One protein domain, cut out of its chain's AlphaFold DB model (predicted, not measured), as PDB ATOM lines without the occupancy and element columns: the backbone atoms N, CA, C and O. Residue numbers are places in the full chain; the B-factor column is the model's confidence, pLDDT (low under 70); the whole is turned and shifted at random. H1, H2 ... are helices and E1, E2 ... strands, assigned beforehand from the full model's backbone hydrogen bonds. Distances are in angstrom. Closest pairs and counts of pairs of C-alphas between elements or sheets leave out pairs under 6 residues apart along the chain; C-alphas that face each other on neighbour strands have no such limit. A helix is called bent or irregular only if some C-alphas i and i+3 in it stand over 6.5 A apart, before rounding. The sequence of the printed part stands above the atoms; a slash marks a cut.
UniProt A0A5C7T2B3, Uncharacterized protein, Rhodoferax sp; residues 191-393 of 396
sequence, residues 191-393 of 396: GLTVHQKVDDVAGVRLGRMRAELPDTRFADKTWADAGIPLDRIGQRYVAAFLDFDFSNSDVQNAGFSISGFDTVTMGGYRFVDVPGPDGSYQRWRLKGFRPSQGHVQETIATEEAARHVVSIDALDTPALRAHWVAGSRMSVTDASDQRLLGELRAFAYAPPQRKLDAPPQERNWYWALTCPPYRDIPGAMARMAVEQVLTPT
ATOM      1  N   GLY A 191     168.780 186.488 203.164       94.38
ATOM      2  CA  GLY A 191     169.139 186.216 201.780       94.38
ATOM      3  C   GLY A 191     168.856 184.785 201.361       94.38
ATOM      4  O   GLY A 191     168.515 183.924 202.176       94.38
ATOM      5  N   LEU A 192     168.966 184.572 200.053       95.31
ATOM      6  CA  LEU A 192     168.868 183.262 199.434       95.31
ATOM      7  C   LEU A 192     170.263 182.640 199.348       95.31
ATOM      8  O   LEU A 192     171.151 183.186 198.695       95.31
ATOM      9  N   THR A 193     170.415 181.463 199.937       97.19
ATOM     10  CA  THR A 193     171.576 180.593 199.773       97.19
ATOM     11  C   THR A 193     171.175 179.425 198.884       97.19
ATOM     12  O   THR A 193     170.288 178.648 199.234       97.19
ATOM     13  N   VAL A 194     171.823 179.284 197.728       97.38
ATOM     14  CA  VAL A 194     171.610 178.150 196.817       97.38
ATOM     15  C   VAL A 194     172.796 177.203 196.940       97.38
ATOM     16  O   VAL A 194     173.911 177.563 196.566       97.38
ATOM     17  N   HIS A 195     172.564 176.000 197.462       97.38
ATOM     18  CA  HIS A 195     173.593 174.960 197.570       97.38
ATOM     19  C   HIS A 195     173.685 174.133 196.288       97.38
ATOM     20  O   HIS A 195     174.778 173.780 195.850       97.38
ATOM     21  N   GLN A 196     172.541 173.844 195.671       97.00
ATOM     22  CA  GLN A 196     172.459 173.163 194.389       97.00
ATOM     23  C   GLN A 196     171.219 173.616 193.622       97.00
ATOM     24  O   GLN A 196     170.133 173.702 194.187       97.00
ATOM     25  N   LYS A 197     171.386 173.832 192.315       97.06
ATOM     26  CA  LYS A 197     170.271 174.020 191.385       97.06
ATOM     27  C   LYS A 197     169.839 172.690 190.773       97.06
ATOM     28  O   LYS A 197     170.690 171.853 190.461       97.06
ATOM     29  N   VAL A 198     168.534 172.512 190.609       96.88
ATOM     30  CA  VAL A 198     167.923 171.362 189.935       96.88
ATOM     31  C   VAL A 198     167.004 171.881 188.841       96.88
ATOM     32  O   VAL A 198     166.094 172.660 189.112       96.88
ATOM     33  N   ASP A 199     167.248 171.448 187.611       95.69
ATOM     34  CA  ASP A 199     166.460 171.855 186.452       95.69
ATOM     35  C   ASP A 199     165.387 170.819 186.095       95.69
ATOM     36  O   ASP A 199     165.388 169.695 186.598       95.69
ATOM     37  N   ASP A 200     164.464 171.219 185.217       94.69
ATOM     38  CA  ASP A 200     163.391 170.379 184.673       94.69
ATOM     39  C   ASP A 200     162.500 169.707 185.733       94.69
ATOM     40  O   ASP A 200     162.018 168.584 185.565       94.69
ATOM     41  N   VAL A 201     162.196 170.435 186.808       96.56
ATOM     42  CA  VAL A 201     161.325 169.958 187.887       96.56
ATOM     43  C   VAL A 201     159.853 170.069 187.479       96.56
ATOM     44  O   VAL A 201     159.328 171.157 187.242       96.56
ATOM     45  N   ALA A 202     159.154 168.932 187.431       95.25
ATOM     46  CA  ALA A 202     157.741 168.893 187.043       95.25
ATOM     47  C   ALA A 202     156.794 169.412 188.139       95.25
ATOM     48  O   ALA A 202     155.751 169.988 187.826       95.25
ATOM     49  N   GLY A 203     157.141 169.202 189.408       96.31
ATOM     50  CA  GLY A 203     156.295 169.496 190.558       96.31
ATOM     51  C   GLY A 203     157.093 169.623 191.846       96.31
ATOM     52  O   GLY A 203     158.209 169.110 191.947       96.31
ATOM     53  N   VAL A 204     156.502 170.291 192.830       97.50
ATOM     54  CA  VAL A 204     157.052 170.437 194.186       97.50
ATOM     55  C   VAL A 204     156.040 169.941 195.206       97.50
ATOM     56  O   VAL A 204     154.837 169.978 194.949       97.50
ATOM     57  N   ARG A 205     156.501 169.496 196.374       96.88
ATOM     58  CA  ARG A 205     155.619 169.193 197.505       96.88
ATOM     59  C   ARG A 205     155.863 170.173 198.634       96.88
ATOM     60  O   ARG A 205     157.001 170.557 198.889       96.88
ATOM     61  N   LEU A 206     154.806 170.593 199.309       96.69
ATOM     62  CA  LEU A 206     154.902 171.508 200.437       96.69
ATOM     63  C   LEU A 206     155.106 170.710 201.727       96.69
ATOM     64  O   LEU A 206     154.414 169.725 201.954       96.69
ATOM     65  N   GLY A 207     156.017 171.139 202.598       94.38
ATOM     66  CA  GLY A 207     156.151 170.561 203.941       94.38
ATOM     67  C   GLY A 207     154.945 170.890 204.826       94.38
ATOM     68  O   GLY A 207     154.515 170.078 205.637       94.38
ATOM     69  N   ARG A 208     154.357 172.076 204.625       91.56
ATOM     70  CA  ARG A 208     153.069 172.484 205.195       91.56
ATOM     71  C   ARG A 208     152.389 173.521 204.311       91.56
ATOM     72  O   ARG A 208     153.048 174.285 203.604       91.56
ATOM     73  N   MET A 209     151.070 173.607 204.415       88.94
ATOM     74  CA  MET A 209     150.313 174.725 203.859       88.94
ATOM     75  C   MET A 209     150.365 175.915 204.828       88.94
ATOM     76  O   MET A 209     150.166 175.751 206.033       88.94
ATOM     77  N   ARG A 210     150.614 177.127 204.318       90.69
ATOM     78  CA  ARG A 210     150.389 178.355 205.095       90.69
ATOM     79  C   ARG A 210     148.885 178.519 205.286       90.69
ATOM     80  O   ARG A 210     148.167 178.578 204.290       90.69
ATOM     81  N   ALA A 211     148.411 178.556 206.527       87.94
ATOM     82  CA  ALA A 211     146.981 178.620 206.815       87.94
ATOM     83  C   ALA A 211     146.337 179.871 206.193       87.94
ATOM     84  O   ALA A 211     146.943 180.943 206.169       87.94
ATOM     85  N   GLU A 212     145.106 179.734 205.698       88.44
ATOM     86  CA  GLU A 212     144.288 180.890 205.327       88.44
ATOM     87  C   GLU A 212     143.920 181.642 206.613       88.44
ATOM     88  O   GLU A 212     143.398 181.050 207.559       88.44
ATOM     89  N   LEU A 213     144.231 182.935 206.670       88.69
ATOM     90  CA  LEU A 213     144.056 183.765 207.858       88.69
ATOM     91  C   LEU A 213     143.405 185.096 207.464       88.69
ATOM     92  O   LEU A 213     143.809 185.688 206.460       88.69
ATOM     93  N   PRO A 214     142.454 185.620 208.258       87.75
ATOM     94  CA  PRO A 214     141.838 186.921 208.000       87.75
ATOM     95  C   PRO A 214     142.869 188.058 208.059       87.75
ATOM     96  O   PRO A 214     143.946 187.911 208.635       87.75
ATOM     97  N   ASP A 215     142.540 189.224 207.498       83.81
ATOM     98  CA  ASP A 215     143.448 190.386 207.471       83.81
ATOM     99  C   ASP A 215     143.780 190.948 208.859       83.81
ATOM    100  O   ASP A 215     144.795 191.623 209.035       83.81
ATOM    101  N   THR A 216     143.007 190.590 209.886       86.75
ATOM    102  CA  THR A 216     143.348 190.875 211.288       86.75
ATOM    103  C   THR A 216     144.687 190.258 211.709       86.75
ATOM    104  O   THR A 216     145.314 190.776 212.632       86.75
ATOM    105  N   ARG A 217     145.193 189.240 210.989       89.56
ATOM    106  CA  ARG A 217     146.540 188.667 211.180       89.56
ATOM    107  C   ARG A 217     147.647 189.715 211.145       89.56
ATOM    108  O   ARG A 217     148.663 189.568 211.813       89.56
ATOM    109  N   PHE A 218     147.466 190.793 210.381       89.50
ATOM    110  CA  PHE A 218     148.490 191.821 210.273       89.50
ATOM    111  C   PHE A 218     148.657 192.634 211.562       89.50
ATOM    112  O   PHE A 218     149.730 193.188 211.787       89.50
ATOM    113  N   ALA A 219     147.629 192.684 212.411       88.88
ATOM    114  CA  ALA A 219     147.698 193.273 213.747       88.88
ATOM    115  C   ALA A 219     148.092 192.245 214.826       88.88
ATOM    116  O   ALA A 219     148.352 192.616 215.969       88.88
ATOM    117  N   ASP A 220     148.157 190.953 214.488       89.75
ATOM    118  CA  ASP A 220     148.563 189.909 215.421       89.75
ATOM    119  C   ASP A 220     150.088 189.868 215.545       89.75
ATOM    120  O   ASP A 220     150.814 189.336 214.700       89.75
ATOM    121  N   LYS A 221     150.588 190.399 216.662       89.81
ATOM    122  CA  LYS A 221     152.006 190.350 217.017       89.81
ATOM    123  C   LYS A 221     152.555 188.921 216.991       89.81
ATOM    124  O   LYS A 221     153.714 188.748 216.646       89.81
ATOM    125  N   THR A 222     151.763 187.902 217.305       89.88
ATOM    126  CA  THR A 222     152.193 186.497 217.389       89.88
ATOM    127  C   THR A 222     152.038 185.705 216.092       89.88
ATOM    128  O   THR A 222     152.336 184.513 216.069       89.88
ATOM    129  N   TRP A 223     151.653 186.351 214.986       90.75
ATOM    130  CA  TRP A 223     151.438 185.669 213.714       90.75
ATOM    131  C   TRP A 223     152.682 184.894 213.235       90.75
ATOM    132  O   TRP A 223     153.698 185.488 212.865       90.75
ATOM    133  N   ALA A 224     152.600 183.559 213.212       88.44
ATOM    134  CA  ALA A 224     153.737 182.671 212.948       88.44
ATOM    135  C   ALA A 224     154.464 182.961 211.620       88.44
ATOM    136  O   ALA A 224     155.690 182.977 211.581       88.44
ATOM    137  N   ASP A 225     153.727 183.286 210.553       90.00
ATOM    138  CA  ASP A 225     154.299 183.509 209.217       90.00
ATOM    139  C   ASP A 225     154.632 184.989 208.926       90.00
ATOM    140  O   ASP A 225     154.810 185.375 207.768       90.00
ATOM    141  N   ALA A 226     154.717 185.829 209.962       93.06
ATOM    142  CA  ALA A 226     154.947 187.267 209.824       93.06
ATOM    143  C   ALA A 226     156.340 187.648 209.300       93.06
ATOM    144  O   ALA A 226     156.533 188.801 208.933       93.06
ATOM    145  N   GLY A 227     157.307 186.720 209.248       93.50
ATOM    146  CA  GLY A 227     158.619 186.974 208.639       93.50
ATOM    147  C   GLY A 227     158.545 187.176 207.123       93.50
ATOM    148  O   GLY A 227     159.442 187.791 206.549       93.50
ATOM    149  N   ILE A 228     157.450 186.724 206.496       92.88
ATOM    150  CA  ILE A 228     157.111 186.998 205.098       92.88
ATOM    151  C   ILE A 228     155.657 187.481 204.934       92.88
ATOM    152  O   ILE A 228     154.798 186.771 204.392       92.88
ATOM    153  N   PRO A 229     155.335 188.690 205.426       91.31
ATOM    154  CA  PRO A 229     153.962 189.063 205.746       91.31
ATOM    155  C   PRO A 229     153.089 189.340 204.515       91.31
ATOM    156  O   PRO A 229     151.878 189.156 204.559       91.31
ATOM    157  N   LEU A 230     153.673 189.774 203.398       89.69
ATOM    158  CA  LEU A 230     152.912 190.072 202.178       89.69
ATOM    159  C   LEU A 230     152.835 188.891 201.207       89.69
ATOM    160  O   LEU A 230     152.111 188.961 200.213       89.69
ATOM    161  N   ASP A 231     153.551 187.805 201.499       90.19
ATOM    162  CA  ASP A 231     153.551 186.626 200.647       90.19
ATOM    163  C   ASP A 231     152.216 185.872 200.760       90.19
ATOM    164  O   ASP A 231     151.573 185.878 201.815       90.19
ATOM    165  N   ARG A 232     151.786 185.209 199.681       89.62
ATOM    166  CA  ARG A 232     150.468 184.559 199.608       89.62
ATOM    167  C   ARG A 232     150.322 183.459 200.668       89.62
ATOM    168  O   ARG A 232     151.275 182.753 200.994       89.62
ATOM    169  N   ILE A 233     149.100 183.296 201.170       91.25
ATOM    170  CA  ILE A 233     148.698 182.255 202.131       91.25
ATOM    171  C   ILE A 233     147.571 181.390 201.552       91.25
ATOM    172  O   ILE A 233     147.043 181.687 200.476       91.25
ATOM    173  N   GLY A 234     147.259 180.291 202.235       91.12
ATOM    174  CA  GLY A 234     146.176 179.375 201.899       91.12
ATOM    175  C   GLY A 234     146.200 178.904 200.448       91.12
ATOM    176  O   GLY A 234     147.241 178.507 199.925       91.12
ATOM    177  N   GLN A 235     145.053 178.922 199.769       90.25
ATOM    178  CA  GLN A 235     144.987 178.413 198.391       90.25
ATOM    179  C   GLN A 235     145.802 179.273 197.420       90.25
ATOM    180  O   GLN A 235     146.361 178.759 196.451       90.25
ATOM    181  N   ARG A 236     145.921 180.580 197.692       88.88
ATOM    182  CA  ARG A 236     146.722 181.494 196.866       88.88
ATOM    183  C   ARG A 236     148.215 181.182 196.969       88.88
ATOM    184  O   ARG A 236     148.925 181.408 195.993       88.88
ATOM    185  N   TYR A 237     148.674 180.662 198.110       91.88
ATOM    186  CA  TYR A 237     150.046 180.179 198.289       91.88
ATOM    187  C   TYR A 237     150.333 178.992 197.369       91.88
ATOM    188  O   TYR A 237     151.288 179.037 196.603       91.88
ATOM    189  N   VAL A 238     149.458 177.980 197.365       93.19
ATOM    190  CA  VAL A 238     149.579 176.810 196.475       93.19
ATOM    191  C   VAL A 238     149.520 177.238 195.008       93.19
ATOM    192  O   VAL A 238     150.381 176.865 194.213       93.19
ATOM    193  N   ALA A 239     148.547 178.087 194.663       90.25
ATOM    194  CA  ALA A 239     148.379 178.598 193.309       90.25
ATOM    195  C   ALA A 239     149.634 179.320 192.804       90.25
ATOM    196  O   ALA A 239     149.997 179.133 191.651       90.25
ATOM    197  N   ALA A 240     150.331 180.079 193.663       90.19
ATOM    198  CA  ALA A 240     151.526 180.828 193.280       90.19
ATOM    199  C   ALA A 240     152.632 179.944 192.685       90.19
ATOM    200  O   ALA A 240     153.344 180.403 191.794       90.19
ATOM    201  N   PHE A 241     152.756 178.694 193.142       93.00
ATOM    202  CA  PHE A 241     153.713 177.717 192.615       93.00
ATOM    203  C   PHE A 241     153.274 177.085 191.293       93.00
ATOM    204  O   PHE A 241     154.125 176.611 190.551       93.00
ATOM    205  N   LEU A 242     151.979 177.068 190.980       92.06
ATOM    206  CA  LEU A 242     151.470 176.567 189.701       92.06
ATOM    207  C   LEU A 242     151.554 177.645 188.622       92.06
ATOM    208  O   LEU A 242     152.017 177.402 187.508       92.06
ATOM    209  N   ASP A 243     151.091 178.846 188.958       87.81
ATOM    210  CA  ASP A 243     151.102 180.001 188.074       87.81
ATOM    211  C   ASP A 243     150.890 181.292 188.881       87.81
ATOM    212  O   ASP A 243     150.225 181.308 189.920       87.81
ATOM    213  N   PHE A 244     151.474 182.397 188.437       82.31
ATOM    214  CA  PHE A 244     151.405 183.653 189.180       82.31
ATOM    215  C   PHE A 244     151.164 184.807 188.235       82.31
ATOM    216  O   PHE A 244     152.055 185.255 187.516       82.31
ATOM    217  N   ASP A 245     149.932 185.287 188.301       78.44
ATOM    218  CA  ASP A 245     149.508 186.523 187.677       78.44
ATOM    219  C   ASP A 245     149.912 187.705 188.557       78.44
ATOM    220  O   ASP A 245     149.624 187.712 189.765       78.44
ATOM    221  N   PHE A 246     150.536 188.704 187.937       73.31
ATOM    222  CA  PHE A 246     150.739 190.028 188.510       73.31
ATOM    223  C   PHE A 246     150.561 191.121 187.470       73.31
ATOM    224  O   PHE A 246     150.846 190.952 186.287       73.31
ATOM    225  N   SER A 247     150.067 192.250 187.936       72.38
ATOM    226  CA  SER A 247     149.772 193.441 187.154       72.38
ATOM    227  C   SER A 247     150.781 194.546 187.449       72.38
ATOM    228  O   SER A 247     151.535 194.480 188.421       72.38
ATOM    229  N   ASN A 248     150.767 195.613 186.649       66.81
ATOM    230  CA  ASN A 248     151.602 196.791 186.907       66.81
ATOM    231  C   ASN A 248     151.293 197.424 188.279       66.81
ATOM    232  O   ASN A 248     152.190 197.981 188.901       66.81
ATOM    233  N   SER A 249     150.057 197.307 188.785       66.50
ATOM    234  CA  SER A 249     149.699 197.771 190.136       66.50
ATOM    235  C   SER A 249     150.288 196.926 191.267       66.50
ATOM    236  O   SER A 249     150.358 197.403 192.397       66.50
ATOM    237  N   ASP A 250     150.716 195.694 190.983       64.31
ATOM    238  CA  ASP A 250     151.358 194.820 191.971       64.31
ATOM    239  C   ASP A 250     152.865 195.094 192.101       64.31
ATOM    240  O   ASP A 250     153.497 194.666 193.073       64.31
ATOM    241  N   VAL A 251     153.441 195.819 191.137       63.16
ATOM    242  CA  VAL A 251     154.856 196.181 191.100       63.16
ATOM    243  C   VAL A 251     155.090 197.431 191.946       63.16
ATOM    244  O   VAL A 251     154.544 198.496 191.674       63.16
ATOM    245  N   GLN A 252     155.954 197.325 192.958       61.38
ATOM    246  CA  GLN A 252     156.330 198.466 193.809       61.38
ATOM    247  C   GLN A 252     157.651 199.137 193.390       61.38
ATOM    248  O   GLN A 252     158.019 200.182 193.931       61.38
ATOM    249  N   ASN A 253     158.363 198.571 192.413       56.62
ATOM    250  CA  ASN A 253     159.614 199.117 191.899       56.62
ATOM    251  C   ASN A 253     159.373 200.186 190.824       56.62
ATOM    252  O   ASN A 253     158.951 199.877 189.715       56.62
ATOM    253  N   ALA A 254     159.764 201.434 191.104       52.38
ATOM    254  CA  ALA A 254     159.625 202.570 190.178       52.38
ATOM    255  C   ALA A 254     160.380 202.415 188.834       52.38
ATOM    256  O   ALA A 254     160.147 203.193 187.914       52.38
ATOM    257  N   GLY A 255     161.287 201.438 188.719       47.03
ATOM    258  CA  GLY A 255     162.033 201.123 187.493       47.03
ATOM    259  C   GLY A 255     161.572 199.859 186.761       47.03
ATOM    260  O   GLY A 255     162.115 199.556 185.702       47.03
ATOM    261  N   PHE A 256     160.601 199.116 187.303       48.34
ATOM    262  CA  PHE A 256     160.040 197.929 186.663       48.34
ATOM    263  C   PHE A 256     158.631 198.271 186.173       48.34
ATOM    264  O   PHE A 256     157.755 198.622 186.954       48.34
ATOM    265  N   SER A 257     158.416 198.221 184.862       53.31
ATOM    266  CA  SER A 257     157.094 198.386 184.261       53.31
ATOM    267  C   SER A 257     156.874 197.249 183.283       53.31
ATOM    268  O   SER A 257     157.701 197.029 182.401       53.31
ATOM    269  N   ILE A 258     155.741 196.560 183.390       57.81
ATOM    270  CA  ILE A 258     155.291 195.595 182.375       57.81
ATOM    271  C   ILE A 258     154.569 196.310 181.219       57.81
ATOM    272  O   ILE A 258     153.564 195.824 180.707       57.81
ATOM    273  N   SER A 259     155.047 197.503 180.835       51.91
ATOM    274  CA  SER A 259     154.415 198.395 179.855       51.91
ATOM    275  C   SER A 259     153.915 197.635 178.621       51.91
ATOM    276  O   SER A 259     154.704 196.971 177.948       51.91
ATOM    277  N   GLY A 260     152.618 197.751 178.321       58.34
ATOM    278  CA  GLY A 260     151.968 197.052 177.205       58.34
ATOM    279  C   GLY A 260     151.163 195.805 177.591       58.34
ATOM    280  O   GLY A 260     150.462 195.272 176.736       58.34
ATOM    281  N   PHE A 261     151.204 195.372 178.856       56.88
ATOM    282  CA  PHE A 261     150.374 194.285 179.380       56.88
ATOM    283  C   PHE A 261     149.626 194.725 180.645       56.88
ATOM    284  O   PHE A 261     150.217 195.337 181.534       56.88
ATOM    285  N   ASP A 262     148.343 194.366 180.751       67.25
ATOM    286  CA  ASP A 262     147.559 194.590 181.977       67.25
ATOM    287  C   ASP A 262     148.012 193.642 183.103       67.25
ATOM    288  O   ASP A 262     148.114 194.039 184.265       67.25
ATOM    289  N   THR A 263     148.356 192.404 182.731       70.38
ATOM    290  CA  THR A 263     148.787 191.329 183.631       70.38
ATOM    291  C   THR A 263     149.822 190.448 182.932       70.38
ATOM    292  O   THR A 263     149.614 190.030 181.792       70.38
ATOM    293  N   VAL A 264     150.913 190.127 183.628       71.94
ATOM    294  CA  VAL A 264     151.895 189.111 183.239       71.94
ATOM    295  C   VAL A 264     151.686 187.862 184.088       71.94
ATOM    296  O   VAL A 264     151.525 187.929 185.305       71.94
ATOM    297  N   THR A 265     151.711 186.715 183.419       74.81
ATOM    298  CA  THR A 265     151.535 185.393 184.018       74.81
ATOM    299  C   THR A 265     152.872 184.656 183.991       74.81
ATOM    300  O   THR A 265     153.397 184.354 182.917       74.81
ATOM    301  N   MET A 266     153.443 184.371 185.163       79.81
ATOM    302  CA  MET A 266     154.634 183.528 185.292       79.81
ATOM    303  C   MET A 266     154.218 182.076 185.503       79.81
ATOM    304  O   MET A 266     153.841 181.695 186.613       79.81
ATOM    305  N   GLY A 267     154.374 181.240 184.475       84.81
ATOM    306  CA  GLY A 267     154.152 179.800 184.606       84.81
ATOM    307  C   GLY A 267     155.087 179.183 185.647       84.81
ATOM    308  O   GLY A 267     156.274 179.493 185.658       84.81
ATOM    309  N   GLY A 268     154.540 178.361 186.539       90.75
ATOM    310  CA  GLY A 268     155.293 177.636 187.560       90.75
ATOM    311  C   GLY A 268     155.357 176.139 187.262       90.75
ATOM    312  O   GLY A 268     155.521 175.717 186.115       90.75
ATOM    313  N   TYR A 269     155.229 175.326 188.305       94.12
ATOM    314  CA  TYR A 269     155.242 173.870 188.225       94.12
ATOM    315  C   TYR A 269     153.939 173.306 187.641       94.12
ATOM    316  O   TYR A 269     152.870 173.909 187.733       94.12
ATOM    317  N   ARG A 270     154.001 172.093 187.079       93.38
ATOM    318  CA  ARG A 270     152.819 171.399 186.533       93.38
ATOM    319  C   ARG A 270     151.858 170.954 187.630       93.38
ATOM    320  O   ARG A 270     150.662 170.808 187.374       93.38
ATOM    321  N   PHE A 271     152.387 170.687 188.820       95.38
ATOM    322  CA  PHE A 271     151.606 170.304 189.982       95.38
ATOM    323  C   PHE A 271     152.292 170.692 191.294       95.38
ATOM    324  O   PHE A 271     153.513 170.863 191.345       95.38
ATOM    325  N   VAL A 272     151.494 170.806 192.354       97.00
ATOM    326  CA  VAL A 272     151.960 171.033 193.727       97.00
ATOM    327  C   VAL A 272     151.294 170.018 194.639       97.00
ATOM    328  O   VAL A 272     150.069 169.937 194.670       97.00
ATOM    329  N   ASP A 273     152.086 169.275 195.399       97.81
ATOM    330  CA  ASP A 273     151.573 168.278 196.334       97.81
ATOM    331  C   ASP A 273     151.479 168.882 197.738       97.81
ATOM    332  O   ASP A 273     152.461 169.377 198.295       97.81
ATOM    333  N   VAL A 274     150.282 168.865 198.314       96.44
ATOM    334  CA  VAL A 274     149.976 169.431 199.631       96.44
ATOM    335  C   VAL A 274     149.684 168.286 200.600       96.44
ATOM    336  O   VAL A 274     148.864 167.433 200.266       96.44
ATOM    337  N   PRO A 275     150.317 168.235 201.781       94.50
ATOM    338  CA  PRO A 275     150.114 167.141 202.723       94.50
ATOM    339  C   PRO A 275     148.671 167.140 203.241       94.50
ATOM    340  O   PRO A 275     148.149 168.174 203.668       94.50
ATOM    341  N   GLY A 276     148.033 165.974 203.176       89.88
ATOM    342  CA  GLY A 276     146.707 165.701 203.717       89.88
ATOM    343  C   GLY A 276     146.749 165.257 205.188       89.88
ATOM    344  O   GLY A 276     147.814 164.946 205.724       89.88
ATOM    345  N   PRO A 277     145.589 165.216 205.867       85.19
ATOM    346  CA  PRO A 277     145.500 164.843 207.283       85.19
ATOM    347  C   PRO A 277     145.753 163.349 207.550       85.19
ATOM    348  O   PRO A 277     146.097 162.973 208.665       85.19
ATOM    349  N   ASP A 278     145.572 162.502 206.542       86.69
ATOM    350  CA  ASP A 278     145.701 161.042 206.576       86.69
ATOM    351  C   ASP A 278     147.097 160.548 206.157       86.69
ATOM    352  O   ASP A 278     147.322 159.348 206.010       86.69
ATOM    353  N   GLY A 279     148.041 161.472 205.952       85.25
ATOM    354  CA  GLY A 279     149.379 161.167 205.451       85.25
ATOM    355  C   GLY A 279     149.445 160.955 203.938       85.25
ATOM    356  O   GLY A 279     150.535 160.693 203.439       85.25
ATOM    357  N   SER A 280     148.328 161.084 203.209       93.69
ATOM    358  CA  SER A 280     148.326 161.190 201.746       93.69
ATOM    359  C   SER A 280     148.734 162.597 201.295       93.69
ATOM    360  O   SER A 280     148.878 163.514 202.111       93.69
ATOM    361  N   TYR A 281     148.899 162.796 199.987       96.56
ATOM    362  CA  TYR A 281     149.043 164.133 199.416       96.56
ATOM    363  C   TYR A 281     147.854 164.469 198.524       96.56
ATOM    364  O   TYR A 281     147.345 163.637 197.782       96.56
ATOM    365  N   GLN A 282     147.441 165.729 198.563       96.44
ATOM    366  CA  GLN A 282     146.553 166.320 197.576       96.44
ATOM    367  C   GLN A 282     147.411 166.965 196.498       96.44
ATOM    368  O   GLN A 282     148.110 167.941 196.769       96.44
ATOM    369  N   ARG A 283     147.365 166.439 195.278       97.19
ATOM    370  CA  ARG A 283     148.057 167.006 194.125       97.19
ATOM    371  C   ARG A 283     147.184 168.046 193.443       97.19
ATOM    372  O   ARG A 283     146.148 167.729 192.867       97.19
ATOM    373  N   TRP A 284     147.634 169.292 193.479       95.50
ATOM    374  CA  TRP A 284     146.969 170.432 192.867       95.50
ATOM    375  C   TRP A 284     147.511 170.658 191.465       95.50
ATOM    376  O   TRP A 284     148.723 170.721 191.266       95.50
ATOM    377  N   ARG A 285     146.610 170.839 190.501       94.06
ATOM    378  CA  ARG A 285     146.934 171.290 189.141       94.06
ATOM    379  C   ARG A 285     145.999 172.416 188.736       94.06
ATOM    380  O   ARG A 285     144.882 172.511 189.241       94.06
ATOM    381  N   LEU A 286     146.426 173.254 187.798       89.38
ATOM    382  CA  LEU A 286     145.508 174.198 187.165       89.38
ATOM    383  C   LEU A 286     144.458 173.418 186.369       89.38
ATOM    384  O   LEU A 286     144.785 172.468 185.660       89.38
ATOM    385  N   LYS A 287     143.194 173.839 186.455       88.06
ATOM    386  CA  LYS A 287     142.122 173.297 185.605       88.06
ATOM    387  C   LYS A 287     142.316 173.677 184.129       88.06
ATOM    388  O   LYS A 287     141.812 172.997 183.241       88.06
ATOM    389  N   GLY A 288     143.033 174.770 183.877       82.75
ATOM    390  CA  GLY A 288     143.404 175.244 182.548       82.75
ATOM    391  C   GLY A 288     144.783 175.899 182.564       82.75
ATOM    392  O   GLY A 288     145.691 175.424 183.234       82.75
ATOM    393  N   PHE A 289     144.953 176.997 181.834       72.44
ATOM    394  CA  PHE A 289     146.252 177.657 181.658       72.44
ATOM    395  C   PHE A 289     146.488 178.854 182.584       72.44
ATOM    396  O   PHE A 289     147.558 179.451 182.489       72.44
ATOM    397  N   ARG A 290     145.494 179.236 183.402       69.44
ATOM    398  CA  ARG A 290     145.556 180.396 184.308       69.44
ATOM    399  C   ARG A 290     144.985 180.072 185.696       69.44
ATOM    400  O   ARG A 290     143.999 179.330 185.761       69.44
ATOM    401  N   PRO A 291     145.487 180.695 186.783       69.69
ATOM    402  CA  PRO A 291     144.934 180.563 188.137       69.69
ATOM    403  C   PRO A 291     143.435 180.866 188.237       69.69
ATOM    404  O   PRO A 291     142.712 180.217 188.991       69.69
ATOM    405  N   SER A 292     142.947 181.837 187.460       71.00
ATOM    406  CA  SER A 292     141.539 182.264 187.460       71.00
ATOM    407  C   SER A 292     140.562 181.185 186.986       71.00
ATOM    408  O   SER A 292     139.374 181.261 187.284       71.00
ATOM    409  N   GLN A 293     141.049 180.160 186.281       79.06
ATOM    410  CA  GLN A 293     140.240 179.022 185.837       79.06
ATOM    411  C   GLN A 293     140.060 177.962 186.937       79.06
ATOM    412  O   GLN A 293     139.334 176.985 186.738       79.06
ATOM    413  N   GLY A 294     140.686 178.166 188.098       84.38
ATOM    414  CA  GLY A 294     140.620 177.279 189.246       84.38
ATOM    415  C   GLY A 294     141.607 176.117 189.172       84.38
ATOM    416  O   GLY A 294     142.450 176.017 188.277       84.38
ATOM    417  N   HIS A 295     141.475 175.219 190.145       89.56
ATOM    418  CA  HIS A 295     142.380 174.097 190.351       89.56
ATOM    419  C   HIS A 295     141.600 172.784 190.391       89.56
ATOM    420  O   HIS A 295     140.431 172.759 190.778       89.56
ATOM    421  N   VAL A 296     142.264 171.701 190.005       93.38
ATOM    422  CA  VAL A 296     141.818 170.328 190.245       93.38
ATOM    423  C   VAL A 296     142.723 169.697 191.296       93.38
ATOM    424  O   VAL A 296     143.912 170.016 191.360       93.38
ATOM    425  N   GLN A 297     142.140 168.842 192.128       93.88
ATOM    426  CA  GLN A 297     142.823 168.144 193.211       93.88
ATOM    427  C   GLN A 297     142.605 166.645 193.036       93.88
ATOM    428  O   GLN A 297     141.486 166.215 192.752       93.88
ATOM    429  N   GLU A 298     143.669 165.871 193.197       94.75
ATOM    430  CA  GLU A 298     143.611 164.412 193.266       94.75
ATOM    431  C   GLU A 298     144.387 163.933 194.494       94.75
ATOM    432  O   GLU A 298     145.462 164.455 194.798       94.75
ATOM    433  N   THR A 299     143.848 162.942 195.199       96.00
ATOM    434  CA  THR A 299     144.581 162.269 196.272       96.00
ATOM    435  C   THR A 299     145.606 161.325 195.657       96.00
ATOM    436  O   THR A 299     145.249 160.501 194.816       96.00
ATOM    437  N   ILE A 300     146.857 161.420 196.100       96.62
ATOM    438  CA  ILE A 300     147.954 160.537 195.699       96.62
ATOM    439  C   ILE A 300     148.618 159.917 196.928       96.62
ATOM    440  O   ILE A 300     148.571 160.471 198.034       96.62
ATOM    441  N   ALA A 301     149.276 158.781 196.719       93.75
ATOM    442  CA  ALA A 301     150.084 158.152 197.748       93.75
ATOM    443  C   ALA A 301     151.411 158.909 197.976       93.75
ATOM    444  O   ALA A 301     151.875 159.680 197.131       93.75
ATOM    445  N   THR A 302     152.033 158.711 199.138       91.56
ATOM    446  CA  THR A 302     153.243 159.450 199.553       91.56
ATOM    447  C   THR A 302     154.451 159.162 198.665       91.56
ATOM    448  O   THR A 302     155.268 160.048 198.418       91.56
ATOM    449  N   GLU A 303     154.555 157.938 198.163       91.44
ATOM    450  CA  GLU A 303     155.573 157.488 197.219       91.44
ATOM    451  C   GLU A 303     155.456 158.153 195.841       91.44
ATOM    452  O   GLU A 303     156.449 158.249 195.121       91.44
ATOM    453  N   GLU A 304     154.270 158.657 195.490       94.25
ATOM    454  CA  GLU A 304     154.020 159.381 194.241       94.25
ATOM    455  C   GLU A 304     154.241 160.893 194.377       94.25
ATOM    456  O   GLU A 304     154.219 161.614 193.371       94.25
ATOM    457  N   ALA A 305     154.426 161.394 195.604       95.56
ATOM    458  CA  ALA A 305     154.607 162.812 195.873       95.56
ATOM    459  C   ALA A 305     155.917 163.342 195.267       95.56
ATOM    460  O   ALA A 305     156.913 162.627 195.139       95.56
ATOM    461  N   ALA A 306     155.932 164.628 194.918       97.00
ATOM    462  CA  ALA A 306     157.088 165.278 194.321       97.00
ATOM    463  C   ALA A 306     158.358 165.074 195.157       97.00
ATOM    464  O   ALA A 306     158.348 165.166 196.384       97.00
ATOM    465  N   ARG A 307     159.490 164.869 194.484       96.62
ATOM    466  CA  ARG A 307     160.776 164.634 195.147       96.62
ATOM    467  C   ARG A 307     161.253 165.819 195.989       96.62
ATOM    468  O   ARG A 307     161.907 165.614 197.002       96.62
ATOM    469  N   HIS A 308     160.974 167.052 195.584       98.06
ATOM    470  CA  HIS A 308     161.509 168.227 196.273       98.06
ATOM    471  C   HIS A 308     160.488 168.820 197.239       98.06
ATOM    472  O   HIS A 308     159.372 169.157 196.836       98.06
ATOM    473  N   VAL A 309     160.881 168.943 198.508       97.69
ATOM    474  CA  VAL A 309     160.065 169.515 199.582       97.69
ATOM    475  C   VAL A 309     160.375 170.998 199.720       97.69
ATOM    476  O   VAL A 309     161.537 171.375 199.845       97.69
ATOM    477  N   VAL A 310     159.335 171.825 199.758       97.69
ATOM    478  CA  VAL A 310     159.403 173.243 200.112       97.69
ATOM    479  C   VAL A 310     158.790 173.428 201.495       97.69
ATOM    480  O   VAL A 310     157.579 173.277 201.665       97.69
ATOM    481  N   SER A 311     159.608 173.782 202.478       96.06
ATOM    482  CA  SER A 311     159.170 174.021 203.858       96.06
ATOM    483  C   SER A 311     159.357 175.481 204.234       96.06
ATOM    484  O   SER A 311     160.306 176.118 203.788       96.06
ATOM    485  N   ILE A 312     158.457 176.010 205.063       93.75
ATOM    486  CA  ILE A 312     158.593 177.339 205.664       93.75
ATOM    487  C   ILE A 312     158.494 177.178 207.169       93.75
ATOM    488  O   ILE A 312     157.472 176.722 207.673       93.75
ATOM    489  N   ASP A 313     159.512 177.623 207.883       92.88
ATOM    490  CA  ASP A 313     159.600 177.546 209.334       92.88
ATOM    491  C   ASP A 313     159.825 178.937 209.915       92.88
ATOM    492  O   ASP A 313     160.413 179.815 209.279       92.88
ATOM    493  N   ALA A 314     159.343 179.157 211.131       92.00
ATOM    494  CA  ALA A 314     159.559 180.412 211.830       92.00
ATOM    495  C   ALA A 314     161.012 180.471 212.352       92.00
ATOM    496  O   ALA A 314     161.527 179.489 212.886       92.00
ATOM    497  N   LEU A 315     161.692 181.606 212.163       91.06
ATOM    498  CA  LEU A 315     163.051 181.867 212.676       91.06
ATOM    499  C   LEU A 315     163.059 182.821 213.872       91.06
ATOM    500  O   LEU A 315     164.121 183.183 214.380       91.06
ATOM    501  N   ASP A 316     161.896 183.309 214.275       84.25
ATOM    502  CA  ASP A 316     161.780 184.267 215.353       84.25
ATOM    503  C   ASP A 316     161.909 183.618 216.730       84.25
ATOM    504  O   ASP A 316     161.646 182.439 216.955       84.25
ATOM    505  N   THR A 317     162.321 184.442 217.682       87.12
ATOM    506  CA  THR A 317     162.353 184.100 219.100       87.12
ATOM    507  C   THR A 317     161.323 184.954 219.832       87.12
ATOM    508  O   THR A 317     160.985 186.043 219.353       87.12
ATOM    509  N   PRO A 318     160.864 184.552 221.032       90.81
ATOM    510  CA  PRO A 318     160.011 185.408 221.856       90.81
ATOM    511  C   PRO A 318     160.607 186.807 222.084       90.81
ATOM    512  O   PRO A 318     159.870 187.789 222.137       90.81
ATOM    513  N   ALA A 319     161.942 186.910 222.144       91.81
ATOM    514  CA  ALA A 319     162.660 188.175 222.269       91.81
ATOM    515  C   ALA A 319     162.531 189.056 221.015       91.81
ATOM    516  O   ALA A 319     162.213 190.237 221.133       91.81
ATOM    517  N   LEU A 320     162.705 188.490 219.814       93.44
ATOM    518  CA  LEU A 320     162.454 189.219 218.564       93.44
ATOM    519  C   LEU A 320     160.991 189.654 218.485       93.44
ATOM    520  O   LEU A 320     160.680 190.813 218.186       93.44
ATOM    521  N   ARG A 321     160.082 188.741 218.839       92.50
ATOM    522  CA  ARG A 321     158.660 189.011 218.734       92.50
ATOM    523  C   ARG A 321     158.178 190.072 219.695       92.50
ATOM    524  O   ARG A 321     157.329 190.873 219.309       92.50
ATOM    525  N   ALA A 322     158.769 190.164 220.886       91.50
ATOM    526  CA  ALA A 322     158.516 191.244 221.834       91.50
ATOM    527  C   ALA A 322     158.687 192.639 221.202       91.50
ATOM    528  O   ALA A 322     157.929 193.543 221.555       91.50
ATOM    529  N   HIS A 323     159.555 192.776 220.199       92.00
ATOM    530  CA  HIS A 323     159.826 194.033 219.503       92.00
ATOM    531  C   HIS A 323     159.247 194.110 218.082       92.00
ATOM    532  O   HIS A 323     159.655 194.972 217.305       92.00
ATOM    533  N   TRP A 324     158.261 193.267 217.745       93.44
ATOM    534  CA  TRP A 324     157.667 193.178 216.400       93.44
ATOM    535  C   TRP A 324     158.687 192.888 215.297       93.44
ATOM    536  O   TRP A 324     158.574 193.394 214.181       93.44
ATOM    537  N   VAL A 325     159.672 192.050 215.612       95.38
ATOM    538  CA  VAL A 325     160.564 191.446 214.627       95.38
ATOM    539  C   VAL A 325     160.151 189.989 214.447       95.38
ATOM    540  O   VAL A 325     159.972 189.266 215.427       95.38
ATOM    541  N   ALA A 326     159.981 189.566 213.201       96.31
ATOM    542  CA  ALA A 326     159.642 188.200 212.828       96.31
ATOM    543  C   ALA A 326     160.631 187.683 211.779       96.31
ATOM    544  O   ALA A 326     161.146 188.453 210.969       96.31
ATOM    545  N   GLY A 327     160.897 186.380 211.794       95.81
ATOM    546  CA  GLY A 327     161.791 185.716 210.857       95.81
ATOM    547  C   GLY A 327     161.130 184.483 210.264       95.81
ATOM    548  O   GLY A 327     160.338 183.814 210.925       95.81
ATOM    549  N   SER A 328     161.470 184.163 209.025       95.19
ATOM    550  CA  SER A 328     161.024 182.959 208.337       95.19
ATOM    551  C   SER A 328     162.181 182.343 207.560       95.19
ATOM    552  O   SER A 328     162.947 183.040 206.895       95.19
ATOM    553  N   ARG A 329     162.301 181.021 207.646       95.75
ATOM    554  CA  ARG A 329     163.202 180.205 206.839       95.75
ATOM    555  C   ARG A 329     162.364 179.434 205.855       95.75
ATOM    556  O   ARG A 329     161.607 178.562 206.260       95.75
ATOM    557  N   MET A 330     162.534 179.711 204.576       95.31
ATOM    558  CA  MET A 330     162.094 178.780 203.557       95.31
ATOM    559  C   MET A 330     163.255 177.858 203.209       95.31
ATOM    560  O   MET A 330     164.367 178.333 202.997       95.31
ATOM    561  N   SER A 331     163.012 176.558 203.139       97.38
ATOM    562  CA  SER A 331     164.004 175.569 202.733       97.38
ATOM    563  C   SER A 331     163.479 174.720 201.587       97.38
ATOM    564  O   SER A 331     162.284 174.436 201.497       97.38
ATOM    565  N   VAL A 332     164.397 174.332 200.710       98.31
ATOM    566  CA  VAL A 332     164.161 173.368 199.645       98.31
ATOM    567  C   VAL A 332     165.035 172.157 199.923       98.31
ATOM    568  O   VAL A 332     166.263 172.278 199.920       98.31
ATOM    569  N   THR A 333     164.427 170.999 200.160       98.19
ATOM    570  CA  THR A 333     165.149 169.752 200.436       98.19
ATOM    571  C   THR A 333     164.805 168.662 199.430       98.19
ATOM    572  O   THR A 333     163.711 168.615 198.863       98.19
ATOM    573  N   ASP A 334     165.763 167.779 199.178       97.06
ATOM    574  CA  ASP A 334     165.541 166.562 198.408       97.06
ATOM    575  C   ASP A 334     164.994 165.464 199.329       97.06
ATOM    576  O   ASP A 334     165.587 165.131 200.352       97.06
ATOM    577  N   ALA A 335     163.832 164.911 198.989       94.19
ATOM    578  CA  ALA A 335     163.177 163.867 199.767       94.19
ATOM    579  C   ALA A 335     164.006 162.592 199.914       94.19
ATOM    580  O   ALA A 335     163.865 161.899 200.922       94.19
ATOM    581  N   SER A 336     164.801 162.257 198.896       92.75
ATOM    582  CA  SER A 336     165.472 160.963 198.796       92.75
ATOM    583  C   SER A 336     166.629 160.834 199.784       92.75
ATOM    584  O   SER A 336     166.837 159.756 200.332       92.75
ATOM    585  N   ASP A 337     167.362 161.922 200.022       94.19
ATOM    586  CA  ASP A 337     168.554 161.963 200.881       94.19
ATOM    587  C   ASP A 337     168.470 163.026 201.997       94.19
ATOM    588  O   ASP A 337     169.413 163.181 202.770       94.19
ATOM    589  N   GLN A 338     167.346 163.749 202.100       94.75
ATOM    590  CA  GLN A 338     167.112 164.851 203.046       94.75
ATOM    591  C   GLN A 338     168.121 166.003 202.926       94.75
ATOM    592  O   GLN A 338     168.305 166.792 203.857       94.75
ATOM    593  N   ARG A 339     168.782 166.138 201.773       97.12
ATOM    594  CA  ARG A 339     169.797 167.167 201.556       97.12
ATOM    595  C   ARG A 339     169.165 168.530 201.289       97.12
ATOM    596  O   ARG A 339     168.220 168.653 200.513       97.12
ATOM    597  N   LEU A 340     169.728 169.572 201.898       97.94
ATOM    598  CA  LEU A 340     169.335 170.964 201.670       97.94
ATOM    599  C   LEU A 340     169.871 171.455 200.318       97.94
ATOM    600  O   LEU A 340     171.081 171.538 200.114       97.94
ATOM    601  N   LEU A 341     168.965 171.792 199.400       98.25
ATOM    602  CA  LEU A 341     169.280 172.310 198.064       98.25
ATOM    603  C   LEU A 341     169.377 173.839 198.060       98.25
ATOM    604  O   LEU A 341     170.202 174.416 197.353       98.25
ATOM    605  N   GLY A 342     168.583 174.502 198.894       98.06
ATOM    606  CA  GLY A 342     168.669 175.941 199.098       98.06
ATOM    607  C   GLY A 342     167.805 176.411 200.256       98.06
ATOM    608  O   GLY A 342     166.904 175.703 200.711       98.06
ATOM    609  N   GLU A 343     168.084 177.616 200.735       97.25
ATOM    610  CA  GLU A 343     167.311 178.260 201.788       97.25
ATOM    611  C   GLU A 343     167.190 179.765 201.570       97.25
ATOM    612  O   GLU A 343     168.144 180.429 201.180       97.25
ATOM    613  N   LEU A 344     166.017 180.312 201.868       95.88
ATOM    614  CA  LEU A 344     165.801 181.743 202.004       95.88
ATOM    615  C   LEU A 344     165.585 182.057 203.479       95.88
ATOM    616  O   LEU A 344     164.639 181.564 204.093       95.88
ATOM    617  N   ARG A 345     166.421 182.938 204.022       96.50
ATOM    618  CA  ARG A 345     166.188 183.566 205.323       96.50
ATOM    619  C   ARG A 345     165.602 184.948 205.089       96.50
ATOM    620  O   ARG A 345     166.243 185.793 204.465       96.50
ATOM    621  N   ALA A 346     164.386 185.156 205.575       95.00
ATOM    622  CA  ALA A 346     163.668 186.414 205.466       95.00
ATOM    623  C   ALA A 346     163.267 186.925 206.849       95.00
ATOM    624  O   ALA A 346     162.945 186.145 207.745       95.00
ATOM    625  N   PHE A 347     163.284 188.240 207.016       95.75
ATOM    626  CA  PHE A 347     162.887 188.906 208.247       95.75
ATOM    627  C   PHE A 347     161.973 190.082 207.945       95.75
ATOM    628  O   PHE A 347     162.101 190.738 206.910       95.75
ATOM    629  N   ALA A 348     161.092 190.377 208.892       95.19
ATOM    630  CA  ALA A 348     160.178 191.499 208.849       95.19
ATOM    631  C   ALA A 348     160.176 192.241 210.185       95.19
ATOM    632  O   ALA A 348     160.296 191.640 211.253       95.19
ATOM    633  N   TYR A 349     160.003 193.554 210.123       94.12
ATOM    634  CA  TYR A 349     159.866 194.432 211.272       94.12
ATOM    635  C   TYR A 349     158.709 195.394 211.054       94.12
ATOM    636  O   TYR A 349     158.742 196.175 210.106       94.12
ATOM    637  N   ALA A 350     157.705 195.367 211.931       92.06
ATOM    638  CA  ALA A 350     156.599 196.320 211.892       92.06
ATOM    639  C   ALA A 350     156.933 197.560 212.748       92.06
ATOM    640  O   ALA A 350     156.845 197.491 213.981       92.06
ATOM    641  N   PRO A 351     157.320 198.702 212.142       87.56
ATOM    642  CA  PRO A 351     157.577 199.922 212.895       87.56
ATOM    643  C   PRO A 351     156.265 200.528 213.433       87.56
ATOM    644  O   PRO A 351     155.185 200.241 212.910       87.56
ATOM    645  N   PRO A 352     156.329 201.406 214.452       78.94
ATOM    646  CA  PRO A 352     155.197 202.256 214.825       78.94
ATOM    647  C   PRO A 352     154.693 203.055 213.607       78.94
ATOM    648  O   PRO A 352     155.493 203.646 212.879       78.94
ATOM    649  N   GLN A 353     153.381 203.069 213.356       69.50
ATOM    650  CA  GLN A 353     152.805 203.738 212.183       69.50
ATOM    651  C   GLN A 353     152.762 205.261 212.343       69.50
ATOM    652  O   GLN A 353     152.238 205.713 213.350       69.50
ATOM    653  N   ARG A 354     153.217 206.010 211.311       52.16
ATOM    654  CA  ARG A 354     153.035 207.454 210.945       52.16
ATOM    655  C   ARG A 354     153.139 208.554 212.020       52.16
ATOM    656  O   ARG A 354     153.319 209.715 211.671       52.16
ATOM    657  N   LYS A 355     153.050 208.219 213.293       55.50
ATOM    658  CA  LYS A 355     153.022 209.070 214.466       55.50
ATOM    659  C   LYS A 355     153.935 208.403 215.483       55.50
ATOM    660  O   LYS A 355     153.711 207.263 215.879       55.50
ATOM    661  N   LEU A 356     154.995 209.100 215.884       51.50
ATOM    662  CA  LEU A 356     155.939 208.599 216.889       51.50
ATOM    663  C   LEU A 356     155.273 208.387 218.268       51.50
ATOM    664  O   LEU A 356     155.892 207.842 219.168       51.50
ATOM    665  N   ASP A 357     154.036 208.851 218.440       50.28
ATOM    666  CA  ASP A 357     153.168 208.706 219.607       50.28
ATOM    667  C   ASP A 357     151.989 207.743 219.375       50.28
ATOM    668  O   ASP A 357     151.127 207.620 220.243       50.28
ATOM    669  N   ALA A 358     151.933 207.049 218.230       52.38
ATOM    670  CA  ALA A 358     150.969 205.972 218.042       52.38
ATOM    671  C   ALA A 358     151.255 204.851 219.060       52.38
ATOM    672  O   ALA A 358     152.420 204.455 219.224       52.38
ATOM    673  N   PRO A 359     150.226 204.320 219.746       54.31
ATOM    674  CA  PRO A 359     150.380 203.185 220.636       54.31
ATOM    675  C   PRO A 359     151.164 202.052 219.951       54.31
ATOM    676  O   PRO A 359     150.877 201.721 218.799       54.31
ATOM    677  N   PRO A 360     152.098 201.372 220.644       51.78
ATOM    678  CA  PRO A 360     152.813 200.209 220.099       51.78
ATOM    679  C   PRO A 360     151.894 199.078 219.598       51.78
ATOM    680  O   PRO A 360     152.351 198.178 218.895       51.78
ATOM    681  N   GLN A 361     150.617 199.121 219.985       55.88
ATOM    682  CA  GLN A 361     149.546 198.207 219.598       55.88
ATOM    683  C   GLN A 361     148.985 198.490 218.191       55.88
ATOM    684  O   GLN A 361     148.309 197.640 217.631       55.88
ATOM    685  N   GLU A 362     149.300 199.642 217.591       67.50
ATOM    686  CA  GLU A 362     148.898 200.008 216.221       67.50
ATOM    687  C   GLU A 362     149.926 199.574 215.160       67.50
ATOM    688  O   GLU A 362     149.851 199.953 213.986       67.50
ATOM    689  N   ARG A 363     150.922 198.772 215.550       83.38
ATOM    690  CA  ARG A 363     151.863 198.169 214.604       83.38
ATOM    691  C   ARG A 363     151.147 197.154 213.726       83.38
ATOM    692  O   ARG A 363     150.184 196.510 214.132       83.38
ATOM    693  N   ASN A 364     151.609 197.059 212.488       88.44
ATOM    694  CA  ASN A 364     150.930 196.273 211.478       88.44
ATOM    695  C   ASN A 364     151.948 195.674 210.501       88.44
ATOM    696  O   ASN A 364     152.733 196.402 209.888       88.44
ATOM    697  N   TRP A 365     151.922 194.349 210.359       90.56
ATOM    698  CA  TRP A 365     152.824 193.593 209.488       90.56
ATOM    699  C   TRP A 365     152.659 193.919 207.998       90.56
ATOM    700  O   TRP A 365     153.588 193.699 207.227       90.56
ATOM    701  N   TYR A 366     151.519 194.480 207.589       87.12
ATOM    702  CA  TYR A 366     151.289 194.955 206.222       87.12
ATOM    703  C   TYR A 366     152.275 196.063 205.822       87.12
ATOM    704  O   TYR A 366     152.694 196.137 204.672       87.12
ATOM    705  N   TRP A 367     152.683 196.898 206.783       85.12
ATOM    706  CA  TRP A 367     153.642 197.992 206.589       85.12
ATOM    707  C   TRP A 367     155.050 197.642 207.086       85.12
ATOM    708  O   TRP A 367     155.850 198.536 207.376       85.12
ATOM    709  N   ALA A 368     155.346 196.352 207.245       90.50
ATOM    710  CA  ALA A 368     156.631 195.926 207.761       90.50
ATOM    711  C   ALA A 368     157.775 196.274 206.800       90.50
ATOM    712  O   ALA A 368     157.686 196.082 205.588       90.50
ATOM    713  N   LEU A 369     158.889 196.729 207.370       90.94
ATOM    714  CA  LEU A 369     160.181 196.703 206.699       90.94
ATOM    715  C   LEU A 369     160.628 195.253 206.601       90.94
ATOM    716  O   LEU A 369     160.552 194.535 207.595       90.94
ATOM    717  N   THR A 370     161.122 194.822 205.448       91.69
ATOM    718  CA  THR A 370     161.545 193.433 205.268       91.69
ATOM    719  C   THR A 370     162.908 193.315 204.628       91.69
ATOM    720  O   THR A 370     163.366 194.214 203.915       91.69
ATOM    721  N   CYS A 371     163.565 192.191 204.898       91.50
ATOM    722  CA  CYS A 371     164.742 191.797 204.157       91.50
ATOM    723  C   CYS A 371     164.817 190.285 203.887       91.50
ATOM    724  O   CYS A 371     164.463 189.504 204.768       91.50
ATOM    725  N   PRO A 372     165.283 189.866 202.692       90.12
ATOM    726  CA  PRO A 372     165.643 190.730 201.559       90.12
ATOM    727  C   PRO A 372     164.438 191.564 201.071       90.12
ATOM    728  O   PRO A 372     163.296 191.135 201.242       90.12
ATOM    729  N   PRO A 373     164.659 192.807 200.597       79.94
ATOM    730  CA  PRO A 373     163.564 193.737 200.353       79.94
ATOM    731  C   PRO A 373     162.664 193.220 199.225       79.94
ATOM    732  O   PRO A 373     163.157 192.810 198.173       79.94
ATOM    733  N   TYR A 374     161.344 193.274 199.427       66.12
ATOM    734  CA  TYR A 374     160.345 192.959 198.398       66.12
ATOM    735  C   TYR A 374     160.339 194.045 197.330       66.12
ATOM    736  O   TYR A 374     159.557 194.988 197.417       66.12
ATOM    737  N   ARG A 375     161.247 193.989 196.360       50.75
ATOM    738  CA  ARG A 375     161.327 195.083 195.391       50.75
ATOM    739  C   ARG A 375     160.441 194.883 194.164       50.75
ATOM    740  O   ARG A 375     159.893 195.862 193.683       50.75
ATOM    741  N   ASP A 376     160.146 193.653 193.756       57.47
ATOM    742  CA  ASP A 376     159.392 193.454 192.509       57.47
ATOM    743  C   ASP A 376     157.954 192.971 192.723       57.47
ATOM    744  O   ASP A 376     157.033 193.536 192.136       57.47
ATOM    745  N   ILE A 377     157.742 191.950 193.564       71.38
ATOM    746  CA  ILE A 377     156.446 191.260 193.692       71.38
ATOM    747  C   ILE A 377     156.241 190.752 195.139       71.38
ATOM    748  O   ILE A 377     156.689 189.651 195.480       71.38
ATOM    749  N   PRO A 378     155.549 191.504 196.018       68.50
ATOM    750  CA  PRO A 378     155.410 191.168 197.445       68.50
ATOM    751  C   PRO A 378     154.735 189.814 197.725       68.50
ATOM    752  O   PRO A 378     155.051 189.154 198.710       68.50
ATOM    753  N   GLY A 379     153.835 189.386 196.835       80.56
ATOM    754  CA  GLY A 379     153.038 188.163 196.975       80.56
ATOM    755  C   GLY A 379     153.682 186.872 196.460       80.56
ATOM    756  O   GLY A 379     152.969 185.875 196.360       80.56
ATOM    757  N   ALA A 380     154.954 186.898 196.045       83.75
ATOM    758  CA  ALA A 380     155.613 185.761 195.392       83.75
ATOM    759  C   ALA A 380     156.982 185.401 195.981       83.75
ATOM    760  O   ALA A 380     157.762 184.729 195.312       83.75
ATOM    761  N   MET A 381     157.321 185.849 197.191       88.75
ATOM    762  CA  MET A 381     158.678 185.658 197.721       88.75
ATOM    763  C   MET A 381     159.072 184.186 197.815       88.75
ATOM    764  O   MET A 381     160.136 183.826 197.312       88.75
ATOM    765  N   ALA A 382     158.228 183.342 198.411       91.38
ATOM    766  CA  ALA A 382     158.505 181.917 198.507       91.38
ATOM    767  C   ALA A 382     158.683 181.310 197.113       91.38
ATOM    768  O   ALA A 382     159.709 180.704 196.819       91.38
ATOM    769  N   ARG A 383     157.729 181.567 196.213       90.62
ATOM    770  CA  ARG A 383     157.773 181.077 194.834       90.62
ATOM    771  C   ARG A 383     159.070 181.482 194.119       90.62
ATOM    772  O   ARG A 383     159.772 180.618 193.604       90.62
ATOM    773  N   MET A 384     159.406 182.771 194.114       89.38
ATOM    774  CA  MET A 384     160.598 183.289 193.435       89.38
ATOM    775  C   MET A 384     161.883 182.691 194.009       89.38
ATOM    776  O   MET A 384     162.798 182.371 193.258       89.38
ATOM    777  N   ALA A 385     161.959 182.507 195.326       92.50
ATOM    778  CA  ALA A 385     163.122 181.893 195.949       92.50
ATOM    779  C   ALA A 385     163.236 180.391 195.641       92.50
ATOM    780  O   ALA A 385     164.349 179.911 195.435       92.50
ATOM    781  N   VAL A 386     162.119 179.656 195.548       95.06
ATOM    782  CA  VAL A 386     162.148 178.240 195.150       95.06
ATOM    783  C   VAL A 386     162.592 178.106 193.699       95.06
ATOM    784  O   VAL A 386     163.435 177.263 193.423       95.06
ATOM    785  N   GLU A 387     162.123 178.954 192.783       93.19
ATOM    786  CA  GLU A 387     162.502 178.876 191.362       93.19
ATOM    787  C   GLU A 387     163.985 179.168 191.093       93.19
ATOM    788  O   GLU A 387     164.533 178.722 190.088       93.19
ATOM    789  N   GLN A 388     164.672 179.867 192.000       94.06
ATOM    790  CA  GLN A 388     166.129 180.036 191.929       94.06
ATOM    791  C   GLN A 388     166.900 178.749 192.274       94.06
ATOM    792  O   GLN A 388     168.082 178.638 191.935       94.06
ATOM    793  N   VAL A 389     166.245 177.802 192.954       97.19
ATOM    794  CA  VAL A 389     166.781 176.491 193.355       97.19
ATOM    795  C   VAL A 389     166.269 175.381 192.430       97.19
ATOM    796  O   VAL A 389     167.045 174.524 192.020       97.19
ATOM    797  N   LEU A 390     164.977 175.393 192.094       97.12
ATOM    798  CA  LEU A 390     164.275 174.375 191.314       97.12
ATOM    799  C   LEU A 390     163.644 175.003 190.070       97.12
ATOM    800  O   LEU A 390     162.553 175.575 190.145       97.12
ATOM    801  N   THR A 391     164.279 174.865 188.913       95.19
ATOM    802  CA  THR A 391     163.733 175.410 187.666       95.19
ATOM    803  C   THR A 391     162.562 174.539 187.180       95.19
ATOM    804  O   THR A 391     162.755 173.338 186.962       95.19
ATOM    805  N   PRO A 392     161.351 175.096 186.976       93.12
ATOM    806  CA  PRO A 392     160.211 174.323 186.491       93.12
ATOM    807  C   PRO A 392     160.393 173.886 185.031       93.12
ATOM    808  O   PRO A 392     160.969 174.609 184.211       93.12
ATOM    809  N   THR A 393     159.841 172.725 184.672       89.31
ATOM    810  CA  THR A 393     159.811 172.257 183.277       89.31
ATOM    811  C   THR A 393     159.008 173.225 182.394       89.31
ATOM    812  O   THR A 393     157.810 173.412 182.594       89.31
TER     813      THR A 393
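AT A GLANCE: This is residues 191 to 393 of the 396 residues of an uncharacterized protein of Rhodoferax sp (UniProt A0A5C7T2B3). A twisted sheet of nine strands makes a wall, with H4 packed over its long strands E10 and E11 and H2 over E6 and E7. From H2 the hairpin of E4 and E5 runs away from this wall, and residues 354 to 359 stick out. The printed part has 203 residues with four named helices and thirteen named strands, in the order E1 E2 E3 H1 H2 E4 E5 E6 E7 E8 E9 H3 E10 E11 E12 H4 E13. The class is mixed, with under half of the residues in named elements; the whole is compact, with a radius of gyration of the C-alphas of 17.5 A and spans of 55 by 44 by 32 A.

HOW THE PARTS SIT: E1, residues 191 to 194, is an edge strand of the branched sheet, antiparallel to E11, residues 340 to 349, with N 193 and O 343 within hydrogen-bond range at 2.8 A. E2, residues 198 to 201, is parallel to E13, residues 390 to 392: N 391 and O 198, 2.9 A. E3, residues 203 to 206, has parallel neighbours E6, residues 271 to 275, on one side: N 206 and O 273, 2.8 A; and E9, residues 308 to 314, on the other side: N 310 and O 205, 2.8 A. H1, residues 215 to 219, is not on the sheet. H2, residues 234 to 242, is on it at a height of 7.7 A; the closest C-alphas of H2 and E6 are Leu 242 and Phe 271, 6.3 A. E4, residues 243 to 247, and E5, residues 263 to 267, form an antiparallel hairpin: N 264 and O 246, 2.8 A. E6, E7, residues 281 to 286, and E8, residues 295 to 300, form a meander, each strand the antiparallel neighbour of the one before: N 274 and O 282, 2.8 A; N 283 and O 298, 2.8 A. H3, residues 318 to 322, only grazes the sheet. E10, residues 325 to 334, is antiparallel to E9: N 313 and O 329, 2.8 A. E10, E11 and E12, residues 369 to 371, form another meander: N 328 and O 346, 2.8 A; N 347 and O 371, 2.8 A. H4, residues 378 to 387, is over E10 and E11 at a height of 9.7 A over the sheet; its closest C-alpha pair with E11 is Ala 385 and Leu 344, 6.6 A. H4 is irregular: C-alphas 379 and 382 are 8.4 A apart. H2 and H4 only just touch, with 3 pairs of C-alphas within 8 A, the closest Phe 241 and Arg 383 at 5.7 A. Every O i to N i+4 pair is within range in H3, but 3 of 5 in H2, 4 of 6 in H4 and 0 of 1 in H1, where 2 of 2 O i to N i+3 pairs are.

IN THESE COORDINATES: E1 begins at C-alpha 191, (169.139, 186.216, 201.780). From first to last C-alpha, E9 measures 19.9 A, E10 30.1 A, E11 27.1 A, H2 13.6 A and H4 15.4 A. E13 ends at C-alpha 392, (160.211, 174.323, 186.491).

THE WHOLE: The two C-alphas farthest apart, Glu 303 and Asp 357, are 55.9 A apart. The printed part has no cut; the long links are H1 to H2, E4 to E5 and E11 to E12. The mean pLDDT of the printed part is 86.2, and it is under 70 at residues 248 to 262, 290 to 291, 353 to 362, 374 to 376 and 378.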